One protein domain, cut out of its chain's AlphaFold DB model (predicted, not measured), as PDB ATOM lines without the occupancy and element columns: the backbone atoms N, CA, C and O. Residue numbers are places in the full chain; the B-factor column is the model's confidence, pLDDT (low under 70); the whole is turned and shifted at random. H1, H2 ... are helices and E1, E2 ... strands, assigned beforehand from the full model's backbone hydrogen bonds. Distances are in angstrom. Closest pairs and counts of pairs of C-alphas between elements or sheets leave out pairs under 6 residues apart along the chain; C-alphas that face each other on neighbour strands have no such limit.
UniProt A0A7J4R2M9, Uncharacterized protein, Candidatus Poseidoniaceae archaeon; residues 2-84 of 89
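This is residues 2 to 84 of the 89 residues of an uncharacterized protein of Candidatus Poseidoniaceae archaeon (UniProt A0A7J4R2M9). There is little regular structure: an elongated, mostly looped body has the strand hairpin E1 and E2 with H1 at one end and H2 at the other, and unnamed residues 13 to 46 wind between the helices. The 83 printed residues hold H1, H2, E1, E2 in that order, mixed in class, with 28 residues in named elements and one antiparallel sheet, E1 - E2. It is only just compact, close to loose, with a radius of gyration of the C-alphas of 14.1 A, spanning 40 by 24 by 19 A.

E1, residues 62 to 66, and E2, residues 81 to 84, form an antiparallel hairpin at 154 degrees; N 66 and O 81 are within hydrogen-bond range at 2.9 A. The closest C-alphas of H1, residues 3 to 12, and E2 are those of Thr 11 and Ala 81, 5.7 A. H2, residues 47 to 55, is apart from H1 and E2. In H1 and H2 every O i to N i+4 pair is within hydrogen-bond range.

H1 measures 14.2 A from C-alpha 3 at (109.032, 68.417, 95.179), H2 12.2 A, E1 11.7 A and E2 10.6 A to C-alpha 84 at (112.395, 78.638, 76.864).

The C-alphas farthest apart, of Gly 42 and Asp 69, are 42.2 A apart. Residues 40 to 45 stand free. The links H1 to H2 and E1 to E2 are long. The printed part has no cut, and no printed residue is under 70 in pLDDT.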
ATOM      1  N   THR A   2     105.066  67.065  97.761       97.62
ATOM      2  CA  THR A   2     106.484  66.752  97.522       97.62
ATOM      3  C   THR A   2     107.053  67.641  96.415       97.62
ATOM      4  O   THR A   2     106.292  68.257  95.669       97.62
ATOM      5  N   GLU A   3     108.378  67.677  96.269       95.25
ATOM      6  CA  GLU A   3     109.032  68.417  95.179       95.25
ATOM      7  C   GLU A   3     108.537  67.949  93.801       95.25
ATOM      8  O   GLU A   3     108.171  68.762  92.961       95.25
ATOM      9  N   ALA A   4     108.413  66.633  93.602       96.75
ATOM     10  CA  ALA A   4     107.880  66.067  92.362       96.75
ATOM     11  C   ALA A   4     106.436  66.527  92.090       96.75
ATOM     12  O   ALA A   4     106.124  66.965  90.988       96.75
ATOM     13  N   GLN A   5     105.572  66.521  93.115       98.12
ATOM     14  CA  GLN A   5     104.195  67.013  92.980       98.12
ATOM     15  C   GLN A   5     104.148  68.509  92.633       98.12
ATOM     16  O   GLN A   5     103.267  68.947  91.894       98.12
ATOM     17  N   PHE A   6     105.089  69.301  93.152       97.75
ATOM     18  CA  PHE A   6     105.196  70.719  92.821       97.75
ATOM     19  C   PHE A   6     105.677  70.944  91.381       97.75
ATOM     20  O   PHE A   6     105.114  71.781  90.670       97.75
ATOM     21  N   VAL A   7     106.676  70.178  90.927       98.06
ATOM     22  CA  VAL A   7     107.165  70.208  89.540       98.06
ATOM     23  C   VAL A   7     106.054  69.826  88.563       98.06
ATOM     24  O   VAL A   7     105.843  70.534  87.577       98.06
ATOM     25  N   ASP A   8     105.279  68.786  88.861       98.25
ATOM     26  CA  ASP A   8     104.128  68.385  88.047       98.25
ATOM     27  C   ASP A   8     103.074  69.491  87.967       98.25
ATOM     28  O   ASP A   8     102.589  69.826  86.885       98.25
ATOM     29  N   TYR A   9     102.754  70.123  89.099       98.38
ATOM     30  CA  TYR A   9     101.803  71.230  89.122       98.38
ATOM     31  C   TYR A   9     102.271  72.405  88.251       98.38
ATOM     32  O   TYR A   9     101.510  72.905  87.420       98.38
ATOM     33  N   ARG A  10     103.515  72.864  88.414       97.94
ATOM     34  CA  ARG A  10     103.998  74.059  87.704       97.94
ATOM     35  C   ARG A  10     104.221  73.807  86.212       97.94
ATOM     36  O   ARG A  10     103.894  74.673  85.407       97.94
ATOM     37  N   THR A  11     104.719  72.627  85.837       98.31
ATOM     38  CA  THR A  11     104.925  72.249  84.428       98.31
ATOM     39  C   THR A  11     103.593  72.145  83.696       98.31
ATOM     40  O   THR A  11     103.459  72.688  82.600       98.31
ATOM     41  N   LYS A  12     102.564  71.571  84.333       97.94
ATOM     42  CA  LYS A  12     101.197  71.506  83.798       97.94
ATOM     43  C   LYS A  12     100.539  72.875  83.601       97.94
ATOM     44  O   LYS A  12      99.717  73.026  82.704       97.94
ATOM     45  N   ASN A  13     100.895  73.864  84.417       97.62
ATOM     46  CA  ASN A  13     100.304  75.206  84.375       97.62
ATOM     47  C   ASN A  13     101.210  76.264  83.716       97.62
ATOM     48  O   ASN A  13     100.905  77.451  83.796       97.62
ATOM     49  N   ALA A  14     102.321  75.860  83.090       96.94
ATOM     50  CA  ALA A  14     103.305  76.773  82.498       96.94
ATOM     51  C   ALA A  14     103.809  77.865  83.467       96.94
ATOM     52  O   ALA A  14     103.994  79.022  83.090       96.94
ATOM     53  N   ILE A  15     104.040  77.493  84.731       97.81
ATOM     54  CA  ILE A  15     104.520  78.403  85.776       97.81
ATOM     55  C   ILE A  15     106.052  78.276  85.886       97.81
ATOM     56  O   ILE A  15     106.549  77.191  86.212       97.81
ATOM     57  N   PRO A  16     106.821  79.354  85.639       98.06
ATOM     58  CA  PRO A  16     108.279  79.330  85.743       98.06
ATOM     59  C   PRO A  16     108.742  79.235  87.202       98.06
ATOM     60  O   PRO A  16     108.057  79.713  88.109       98.06
ATOM     61  N   TYR A  17     109.940  78.691  87.430       97.88
ATOM     62  CA  TYR A  17     110.530  78.607  88.769       97.88
ATOM     63  C   TYR A  17     111.954  79.170  88.862       97.88
ATOM     64  O   TYR A  17     112.724  79.155  87.895       97.88
ATOM     65  N   GLN A  18     112.299  79.675  90.052       96.69
ATOM     66  CA  GLN A  18     113.628  80.194  90.372       96.69
ATOM     67  C   GLN A  18     114.681  79.093  90.240       96.69
ATOM     68  O   GLN A  18     114.526  78.011  90.794       96.69
ATOM     69  N   GLY A  19     115.763  79.380  89.516       95.81
ATOM     70  CA  GLY A  19     116.838  78.413  89.270       95.81
ATOM     71  C   GLY A  19     116.576  77.456  88.102       95.81
ATOM     72  O   GLY A  19     117.518  76.821  87.642       95.81
ATOM     73  N   CYS A  20     115.345  77.408  87.578       96.50
ATOM     74  CA  CYS A  20     114.994  76.689  86.353       96.50
ATOM     75  C   CYS A  20     114.790  77.689  85.205       96.50
ATOM     76  O   CYS A  20     115.733  78.068  84.516       96.50
ATOM     77  N   GLU A  21     113.563  78.176  85.018       97.75
ATOM     78  CA  GLU A  21     113.217  79.123  83.956       97.75
ATOM     79  C   GLU A  21     113.590  80.565  84.314       97.75
ATOM     80  O   GLU A  21     113.818  81.377  83.422       97.75
ATOM     81  N   ILE A  22     113.633  80.905  85.604       97.44
ATOM     82  CA  ILE A  22     114.005  82.241  86.076       97.44
ATOM     83  C   ILE A  22     115.487  82.206  86.441       97.44
ATOM     84  O   ILE A  22     115.881  81.714  87.502       97.44
ATOM     85  N   THR A  23     116.312  82.719  85.530       96.25
ATOM     86  CA  THR A  23     117.771  82.794  85.680       96.25
ATOM     87  C   THR A  23     118.287  84.146  85.187       96.25
ATOM     88  O   THR A  23     117.605  84.808  84.403       96.25
ATOM     89  N   PRO A  24     119.512  84.555  85.562       95.12
ATOM     90  CA  PRO A  24     120.129  85.776  85.034       95.12
ATOM     91  C   PRO A  24     120.320  85.794  83.507       95.12
ATOM     92  O   PRO A  24     120.547  86.855  82.931       95.12
ATOM     93  N   ASN A  25     120.227  84.638  82.840       93.69
ATOM     94  CA  ASN A  25     120.476  84.496  81.403       93.69
ATOM     95  C   ASN A  25     119.242  84.782  80.533       93.69
ATOM     96  O   ASN A  25     119.345  84.807  79.304       93.69
ATOM     97  N   VAL A  26     118.064  84.968  81.136       93.75
ATOM     98  CA  VAL A  26     116.806  85.215  80.421       93.75
ATOM     99  C   VAL A  26     116.045  86.375  81.049       93.75
ATOM    100  O   VAL A  26     116.136  86.637  82.243       93.75
ATOM    101  N   HIS A  27     115.283  87.100  80.232       94.12
ATOM    102  CA  HIS A  27     114.508  88.245  80.699       94.12
ATOM    103  C   HIS A  27     113.064  87.851  81.065       94.12
ATOM    104  O   HIS A  27     112.549  86.878  80.511       94.12
ATOM    105  N   PRO A  28     112.348  88.637  81.895       95.00
ATOM    106  CA  PRO A  28     111.006  88.288  82.381       95.00
ATOM    107  C   PRO A  28     109.991  87.923  81.288       95.00
ATOM    108  O   PRO A  28     109.149  87.052  81.490       95.00
ATOM    109  N   PHE A  29     110.079  88.546  80.108       94.56
ATOM    110  CA  PHE A  29     109.186  88.203  78.996       94.56
ATOM    111  C   PHE A  29     109.393  86.774  78.469       94.56
ATOM    112  O   PHE A  29     108.408  86.127  78.124       94.56
ATOM    113  N   ASN A  30     110.628  86.251  78.482       95.69
ATOM    114  CA  ASN A  30     110.897  84.857  78.113       95.69
ATOM    115  C   ASN A  30     110.246  83.887  79.095       95.69
ATOM    116  O   ASN A  30     109.874  82.794  78.699       95.69
ATOM    117  N   CYS A  31     110.105  84.278  80.359       96.69
ATOM    118  CA  CYS A  31     109.544  83.441  81.415       96.69
ATOM    119  C   CYS A  31     108.008  83.522  81.494       96.69
ATOM    120  O   CYS A  31     107.432  83.021  82.447       96.69
ATOM    121  N   GLY A  32     107.328  84.211  80.568       94.50
ATOM    122  CA  GLY A  32     105.874  84.430  80.655       94.50
ATOM    123  C   GLY A  32     105.451  85.473  81.703       94.50
ATOM    124  O   GLY A  32     104.263  85.687  81.937       94.50
ATOM    125  N   LEU A  33     106.403  86.197  82.302       95.69
ATOM    126  CA  LEU A  33     106.157  87.152  83.392       95.69
ATOM    127  C   LEU A  33     105.891  88.581  82.896       95.69
ATOM    128  O   LEU A  33     105.961  89.537  83.664       95.69
ATOM    129  N   ALA A  34     105.587  88.761  81.609       92.62
ATOM    130  CA  ALA A  34     105.403  90.083  81.006       92.62
ATOM    131  C   ALA A  34     104.286  90.916  81.653       92.62
ATOM    132  O   ALA A  34     104.376  92.141  81.654       92.62
ATOM    133  N   HIS A  35     103.271  90.259  82.213       92.94
ATOM    134  CA  HIS A  35     102.151  90.884  82.917       92.94
ATOM    135  C   HIS A  35     102.527  91.421  84.311       92.94
ATOM    136  O   HIS A  35     101.831  92.280  84.839       92.94
ATOM    137  N   LEU A  36     103.641  90.959  84.891       94.50
ATOM    138  CA  LEU A  36     104.172  91.455  86.169       94.50
ATOM    139  C   LEU A  36     105.164  92.613  85.988       94.50
ATOM    140  O   LEU A  36     105.622  93.212  86.961       94.50
ATOM    141  N   VAL A  37     105.517  92.935  84.742       93.31
ATOM    142  CA  VAL A  37     106.423  94.035  84.409       93.31
ATOM    143  C   VAL A  37     105.602  95.287  84.130       93.31
ATOM    144  O   VAL A  37     105.049  95.458  83.046       93.31
ATOM    145  N   HIS A  38     105.532  96.173  85.120       92.81
ATOM    146  CA  HIS A  38     104.784  97.420  85.001       92.81
ATOM    147  C   HIS A  38     105.538  98.445  84.137       92.81
ATOM    148  O   HIS A  38     106.707  98.731  84.385       92.81
ATOM    149  N   GLU A  39     104.868  99.032  83.143       85.19
ATOM    150  CA  GLU A  39     105.504  99.960  82.194       85.19
ATOM    151  C   GLU A  39     105.669 101.378  82.757       85.19
ATOM    152  O   GLU A  39     106.683 102.024  82.509       85.19
ATOM    153  N   ALA A  40     104.702 101.845  83.551       86.75
ATOM    154  CA  ALA A  40     104.653 103.223  84.049       86.75
ATOM    155  C   ALA A  40     105.164 103.391  85.494       86.75
ATOM    156  O   ALA A  40     104.889 104.400  86.138       86.75
ATOM    157  N   LYS A  41     105.872 102.392  86.040       91.12
ATOM    158  CA  LYS A  41     106.510 102.538  87.360       91.12
ATOM    159  C   LYS A  41     107.843 103.268  87.199       91.12
ATOM    160  O   LYS A  41     108.402 103.302  86.105       91.12
ATOM    161  N   GLY A  42     108.363 103.811  88.302       93.12
ATOM    162  CA  GLY A  42     109.705 104.395  88.330       93.12
ATOM    163  C   GLY A  42     110.798 103.417  87.871       93.12
ATOM    164  O   GLY A  42     110.581 102.201  87.822       93.12
ATOM    165  N   CYS A  43     111.972 103.972  87.556       93.81
ATOM    166  CA  CYS A  43     113.086 103.250  86.945       93.81
ATOM    167  C   CYS A  43     113.505 102.007  87.740       93.81
ATOM    168  O   CYS A  43     113.763 102.082  88.942       93.81
ATOM    169  N   TYR A  44     113.631 100.871  87.053       94.25
ATOM    170  CA  TYR A  44     114.206  99.645  87.609       94.25
ATOM    171  C   TYR A  44     115.284  99.057  86.689       94.25
ATOM    172  O   TYR A  44     115.353  99.350  85.493       94.25
ATOM    173  N   ILE A  45     116.152  98.219  87.260       93.31
ATOM    174  CA  ILE A  45     117.283  97.618  86.542       93.31
ATOM    175  C   ILE A  45     116.776  96.814  85.337       93.31
ATOM    176  O   ILE A  45     115.893  95.967  85.462       93.31
ATOM    177  N   GLY A  46     117.347  97.082  84.160       91.38
ATOM    178  CA  GLY A  46     117.001  96.391  82.914       91.38
ATOM    179  C   GLY A  46     115.735  96.897  82.209       91.38
ATOM    180  O   GLY A  46     115.404  96.379  81.141       91.38
ATOM    181  N   GLN A  47     115.044  97.914  82.741       93.81
ATOM    182  CA  GLN A  47     113.818  98.455  82.141       93.81
ATOM    183  C   GLN A  47     114.016  98.937  80.701       93.81
ATOM    184  O   GLN A  47     113.209  98.597  79.844       93.81
ATOM    185  N   GLU A  48     115.097  99.664  80.405       93.94
ATOM    186  CA  GLU A  48     115.345 100.204  79.059       93.94
ATOM    187  C   GLU A  48     115.345  99.104  77.984       93.94
ATOM    188  O   GLU A  48     114.733  99.247  76.922       93.94
ATOM    189  N   VAL A  49     115.978  97.965  78.288       92.31
ATOM    190  CA  VAL A  49     116.028  96.806  77.390       92.31
ATOM    191  C   VAL A  49     114.624  96.246  77.176       92.31
ATOM    192  O   VAL A  49     114.214  96.044  76.033       92.31
ATOM    193  N   LEU A  50     113.859  96.053  78.253       93.19
ATOM    194  CA  LEU A  50     112.496  95.520  78.189       93.19
ATOM    195  C   LEU A  50     111.552  96.445  77.414       93.19
ATOM    196  O   LEU A  50     110.829  95.988  76.526       93.19
ATOM    197  N   THR A  51     111.605  97.749  77.676       92.69
ATOM    198  CA  THR A  51     110.821  98.756  76.957       92.69
ATOM    199  C   THR A  51     111.164  98.757  75.467       92.69
ATOM    200  O   THR A  51     110.263  98.739  74.625       92.69
ATOM    201  N   ARG A  52     112.454  98.685  75.108       92.50
ATOM    202  CA  ARG A  52     112.908  98.603  73.709       92.50
ATOM    203  C   ARG A  52     112.445  97.323  73.007       92.50
ATOM    204  O   ARG A  52     112.141  97.359  71.817       92.50
ATOM    205  N   MET A  53     112.428  96.184  73.697       92.19
ATOM    206  CA  MET A  53     111.945  94.923  73.117       92.19
ATOM    207  C   MET A  53     110.449  94.982  72.818       92.19
ATOM    208  O   MET A  53     110.029  94.589  71.725       92.19
ATOM    209  N   ARG A  54     109.665  95.519  73.762       90.38
ATOM    210  CA  ARG A  54     108.215  95.687  73.624       90.38
ATOM    211  C   ARG A  54     107.865  96.636  72.477       90.38
ATOM    212  O   ARG A  54     107.091  96.248  71.610       90.38
ATOM    213  N   SER A  55     108.496  97.811  72.403       91.94
ATOM    214  CA  SER A  55     108.215  98.796  71.343       91.94
ATOM    215  C   SER A  55     108.525  98.293  69.931       91.94
ATOM    216  O   SER A  55     107.934  98.755  68.962       91.94
ATOM    217  N   ARG A  56     109.435  97.321  69.802       92.31
ATOM    218  CA  ARG A  56     109.817  96.707  68.521       92.31
ATOM    219  C   ARG A  56     109.039  95.431  68.190       92.31
ATOM    220  O   ARG A  56     109.320  94.830  67.157       92.31
ATOM    221  N   GLY A  57     108.152  94.961  69.072       85.38
ATOM    222  CA  GLY A  57     107.443  93.687  68.903       85.38
ATOM    223  C   GLY A  57     108.362  92.457  68.873       85.38
ATOM    224  O   GLY A  57     107.979  91.404  68.372       85.38
ATOM    225  N   LYS A  58     109.596  92.560  69.386       82.50
ATOM    226  CA  LYS A  58     110.593  91.477  69.336       82.50
ATOM    227  C   LYS A  58     110.637  90.728  70.666       82.50
ATOM    228  O   LYS A  58     111.575  90.899  71.437       82.50
ATOM    229  N   MET A  59     109.623  89.902  70.925       81.75
ATOM    230  CA  MET A  59     109.528  89.113  72.166       81.75
ATOM    231  C   MET A  59     110.538  87.955  72.219       81.75
ATOM    232  O   MET A  59     111.041  87.641  73.290       81.75
ATOM    233  N   GLY A  60     110.910  87.375  71.072       90.00
ATOM    234  CA  GLY A  60     111.969  86.367  71.003       90.00
ATOM    235  C   GLY A  60     111.530  84.982  71.484       90.00
ATOM    236  O   GLY A  60     110.609  84.400  70.918       90.00
ATOM    237  N   LYS A  61     112.264  84.413  72.449       94.62
ATOM    238  CA  LYS A  61     111.934  83.109  73.047       94.62
ATOM    239  C   LYS A  61     110.810  83.290  74.073       94.62
ATOM    240  O   LYS A  61     110.640  84.369  74.623       94.62
ATOM    241  N   GLN A  62     110.055  82.237  74.338       95.69
ATOM    242  CA  GLN A  62     108.956  82.234  75.294       95.69
ATOM    243  C   GLN A  62     108.954  80.927  76.080       95.69
ATOM    244  O   GLN A  62     109.492  79.915  75.620       95.69
ATOM    245  N   LEU A  63     108.352  80.975  77.262       97.38
ATOM    246  CA  LEU A  63     108.083  79.812  78.080       97.38
ATOM    247  C   LEU A  63     106.964  79.018  77.419       97.38
ATOM    248  O   LEU A  63     105.888  79.558  77.165       97.38
ATOM    249  N   VAL A  64     107.227  77.749  77.141       96.62
ATOM    250  CA  VAL A  64     106.275  76.850  76.492       96.62
ATOM    251  C   VAL A  64     106.268  75.495  77.185       96.62
ATOM    252  O   VAL A  64     107.289  75.065  77.730       96.62
ATOM    253  N   GLN A  65     105.121  74.820  77.131       97.12
ATOM    254  CA  GLN A  65     105.018  73.403  77.464       97.12
ATOM    255  C   GLN A  65     105.470  72.559  76.281       97.12
ATOM    256  O   GLN A  65     105.109  72.842  75.136       97.12
ATOM    257  N   VAL A  66     106.265  71.535  76.563       96.88
ATOM    258  CA  VAL A  66     106.921  70.672  75.578       96.88
ATOM    259  C   VAL A  66     106.863  69.206  76.022       96.88
ATOM    260  O   VAL A  66     106.597  68.945  77.200       96.88
ATOM    261  N   PRO A  67     107.113  68.250  75.106       96.81
ATOM    262  CA  PRO A  67     107.275  66.844  75.464       96.81
ATOM    263  C   PRO A  67     108.359  66.635  76.531       96.81
ATOM    264  O   PRO A  67     109.364  67.352  76.551       96.81
ATOM    265  N   ILE A  68     108.150  65.653  77.411       97.81
ATOM    266  CA  ILE A  68     109.042  65.351  78.547       97.81
ATOM    267  C   ILE A  68     110.453  64.912  78.128       97.81
ATOM    268  O   ILE A  68     111.387  65.025  78.913       97.81
ATOM    269  N   ASP A  69     110.602  64.433  76.897       96.81
ATOM    270  CA  ASP A  69     111.840  63.960  76.280       96.81
ATOM    271  C   ASP A  69     112.535  65.032  75.424       96.81
ATOM    272  O   ASP A  69     113.480  64.738  74.698       96.81
ATOM    273  N   SER A  70     112.089  66.290  75.495       96.50
ATOM    274  CA  SER A  70     112.705  67.383  74.741       96.50
ATOM    275  C   SER A  70     114.107  67.726  75.260       96.50
ATOM    276  O   SER A  70     114.271  68.052  76.434       96.50
ATOM    277  N   ASP A  71     115.092  67.791  74.359       96.69
ATOM    278  CA  ASP A  71     116.515  68.041  74.682       96.69
ATOM    279  C   ASP A  71     116.789  69.357  75.435       96.69
ATOM    280  O   ASP A  71     117.763  69.488  76.172       96.69
ATOM    281  N   ASP A  72     115.948  70.366  75.226       95.81
ATOM    282  CA  ASP A  72     116.029  71.703  75.815       95.81
ATOM    283  C   ASP A  72     115.031  71.922  76.966       95.81
ATOM    284  O   ASP A  72     114.722  73.068  77.312       95.81
ATOM    285  N   ALA A  73     114.497  70.843  77.549       97.25
ATOM    286  CA  ALA A  73     113.642  70.924  78.724       97.25
ATOM    287  C   ALA A  73     114.402  71.524  79.921       97.25
ATOM    288  O   ALA A  73     115.453  71.038  80.333       97.25
ATOM    289  N   THR A  74     113.849  72.583  80.509       97.19
ATOM    290  CA  THR A  74     114.374  73.228  81.723       97.19
ATOM    291  C   THR A  74     113.794  72.620  82.994       97.19
ATOM    292  O   THR A  74     114.424  72.670  84.048       97.19
ATOM    293  N   SER A  75     112.597  72.042  82.895       97.88
ATOM    294  CA  SER A  75     111.890  71.379  83.988       97.88
ATOM    295  C   SER A  75     111.066  70.228  83.441       97.88
ATOM    296  O   SER A  75     110.267  70.453  82.537       97.88
ATOM    297  N   ILE A  76     111.226  69.030  84.000       98.19
ATOM    298  CA  ILE A  76     110.561  67.812  83.522       98.19
ATOM    299  C   ILE A  76     109.606  67.320  84.611       98.19
ATOM    300  O   ILE A  76     110.049  66.946  85.696       98.19
ATOM    301  N   GLY A  77     108.304  67.375  84.332       97.50
ATOM    302  CA  GLY A  77     107.267  66.707  85.116       97.50
ATOM    303  C   GLY A  77     106.889  65.356  84.506       97.50
ATOM    304  O   GLY A  77     107.488  64.902  83.534       97.50
ATOM    305  N   THR A  78     105.859  64.727  85.061       97.56
ATOM    306  CA  THR A  78     105.372  63.409  84.636       97.56
ATOM    307  C   THR A  78     104.710  63.442  83.253       97.56
ATOM    308  O   THR A  78     104.893  62.523  82.459       97.56
ATOM    309  N   GLU A  79     103.937  64.491  82.955       97.19
ATOM    310  CA  GLU A  79     103.162  64.621  81.703       97.19
ATOM    311  C   GLU A  79     103.678  65.751  80.800       97.19
ATOM    312  O   GLU A  79     103.651  65.638  79.576       97.19
ATOM    313  N   PHE A  80     104.184  66.831  81.398       98.06
ATOM    314  CA  PHE A  80     104.658  68.014  80.685       98.06
ATOM    315  C   PHE A  80     106.067  68.388  81.126       98.06
ATOM    316  O   PHE A  80     106.418  68.273  82.301       98.06
ATOM    317  N   ALA A  81     106.844  68.929  80.196       98.31
ATOM    318  CA  ALA A  81     108.059  69.664  80.499       98.31
ATOM    319  C   ALA A  81     107.918  71.135  80.095       98.31
ATOM    320  O   ALA A  81     107.043  71.507  79.311       98.31
ATOM    321  N   LEU A  82     108.779  71.987  80.645       98.19
ATOM    322  CA  LEU A  82     108.900  73.391  80.260       98.19
ATOM    323  C   LEU A  82     110.194  73.623  79.499       98.19
ATOM    324  O   LEU A  82     111.193  72.954  79.743       98.19
ATOM    325  N   ALA A  83     110.178  74.601  78.600       97.62
ATOM    326  CA  ALA A  83     111.377  75.106  77.949       97.62
ATOM    327  C   ALA A  83     111.218  76.583  77.577       97.62
ATOM    328  O   ALA A  83     110.105  77.074  77.377       97.62
ATOM    329  N   ILE A  84     112.347  77.275  77.408       97.06
ATOM    330  CA  ILE A  84     112.395  78.638  76.864       97.06
ATOM    331  C   ILE A  84     112.899  78.577  75.421       97.06
ATOM    332  O   ILE A  84     114.107  78.527  75.163       97.06
TER     333      ILE A  84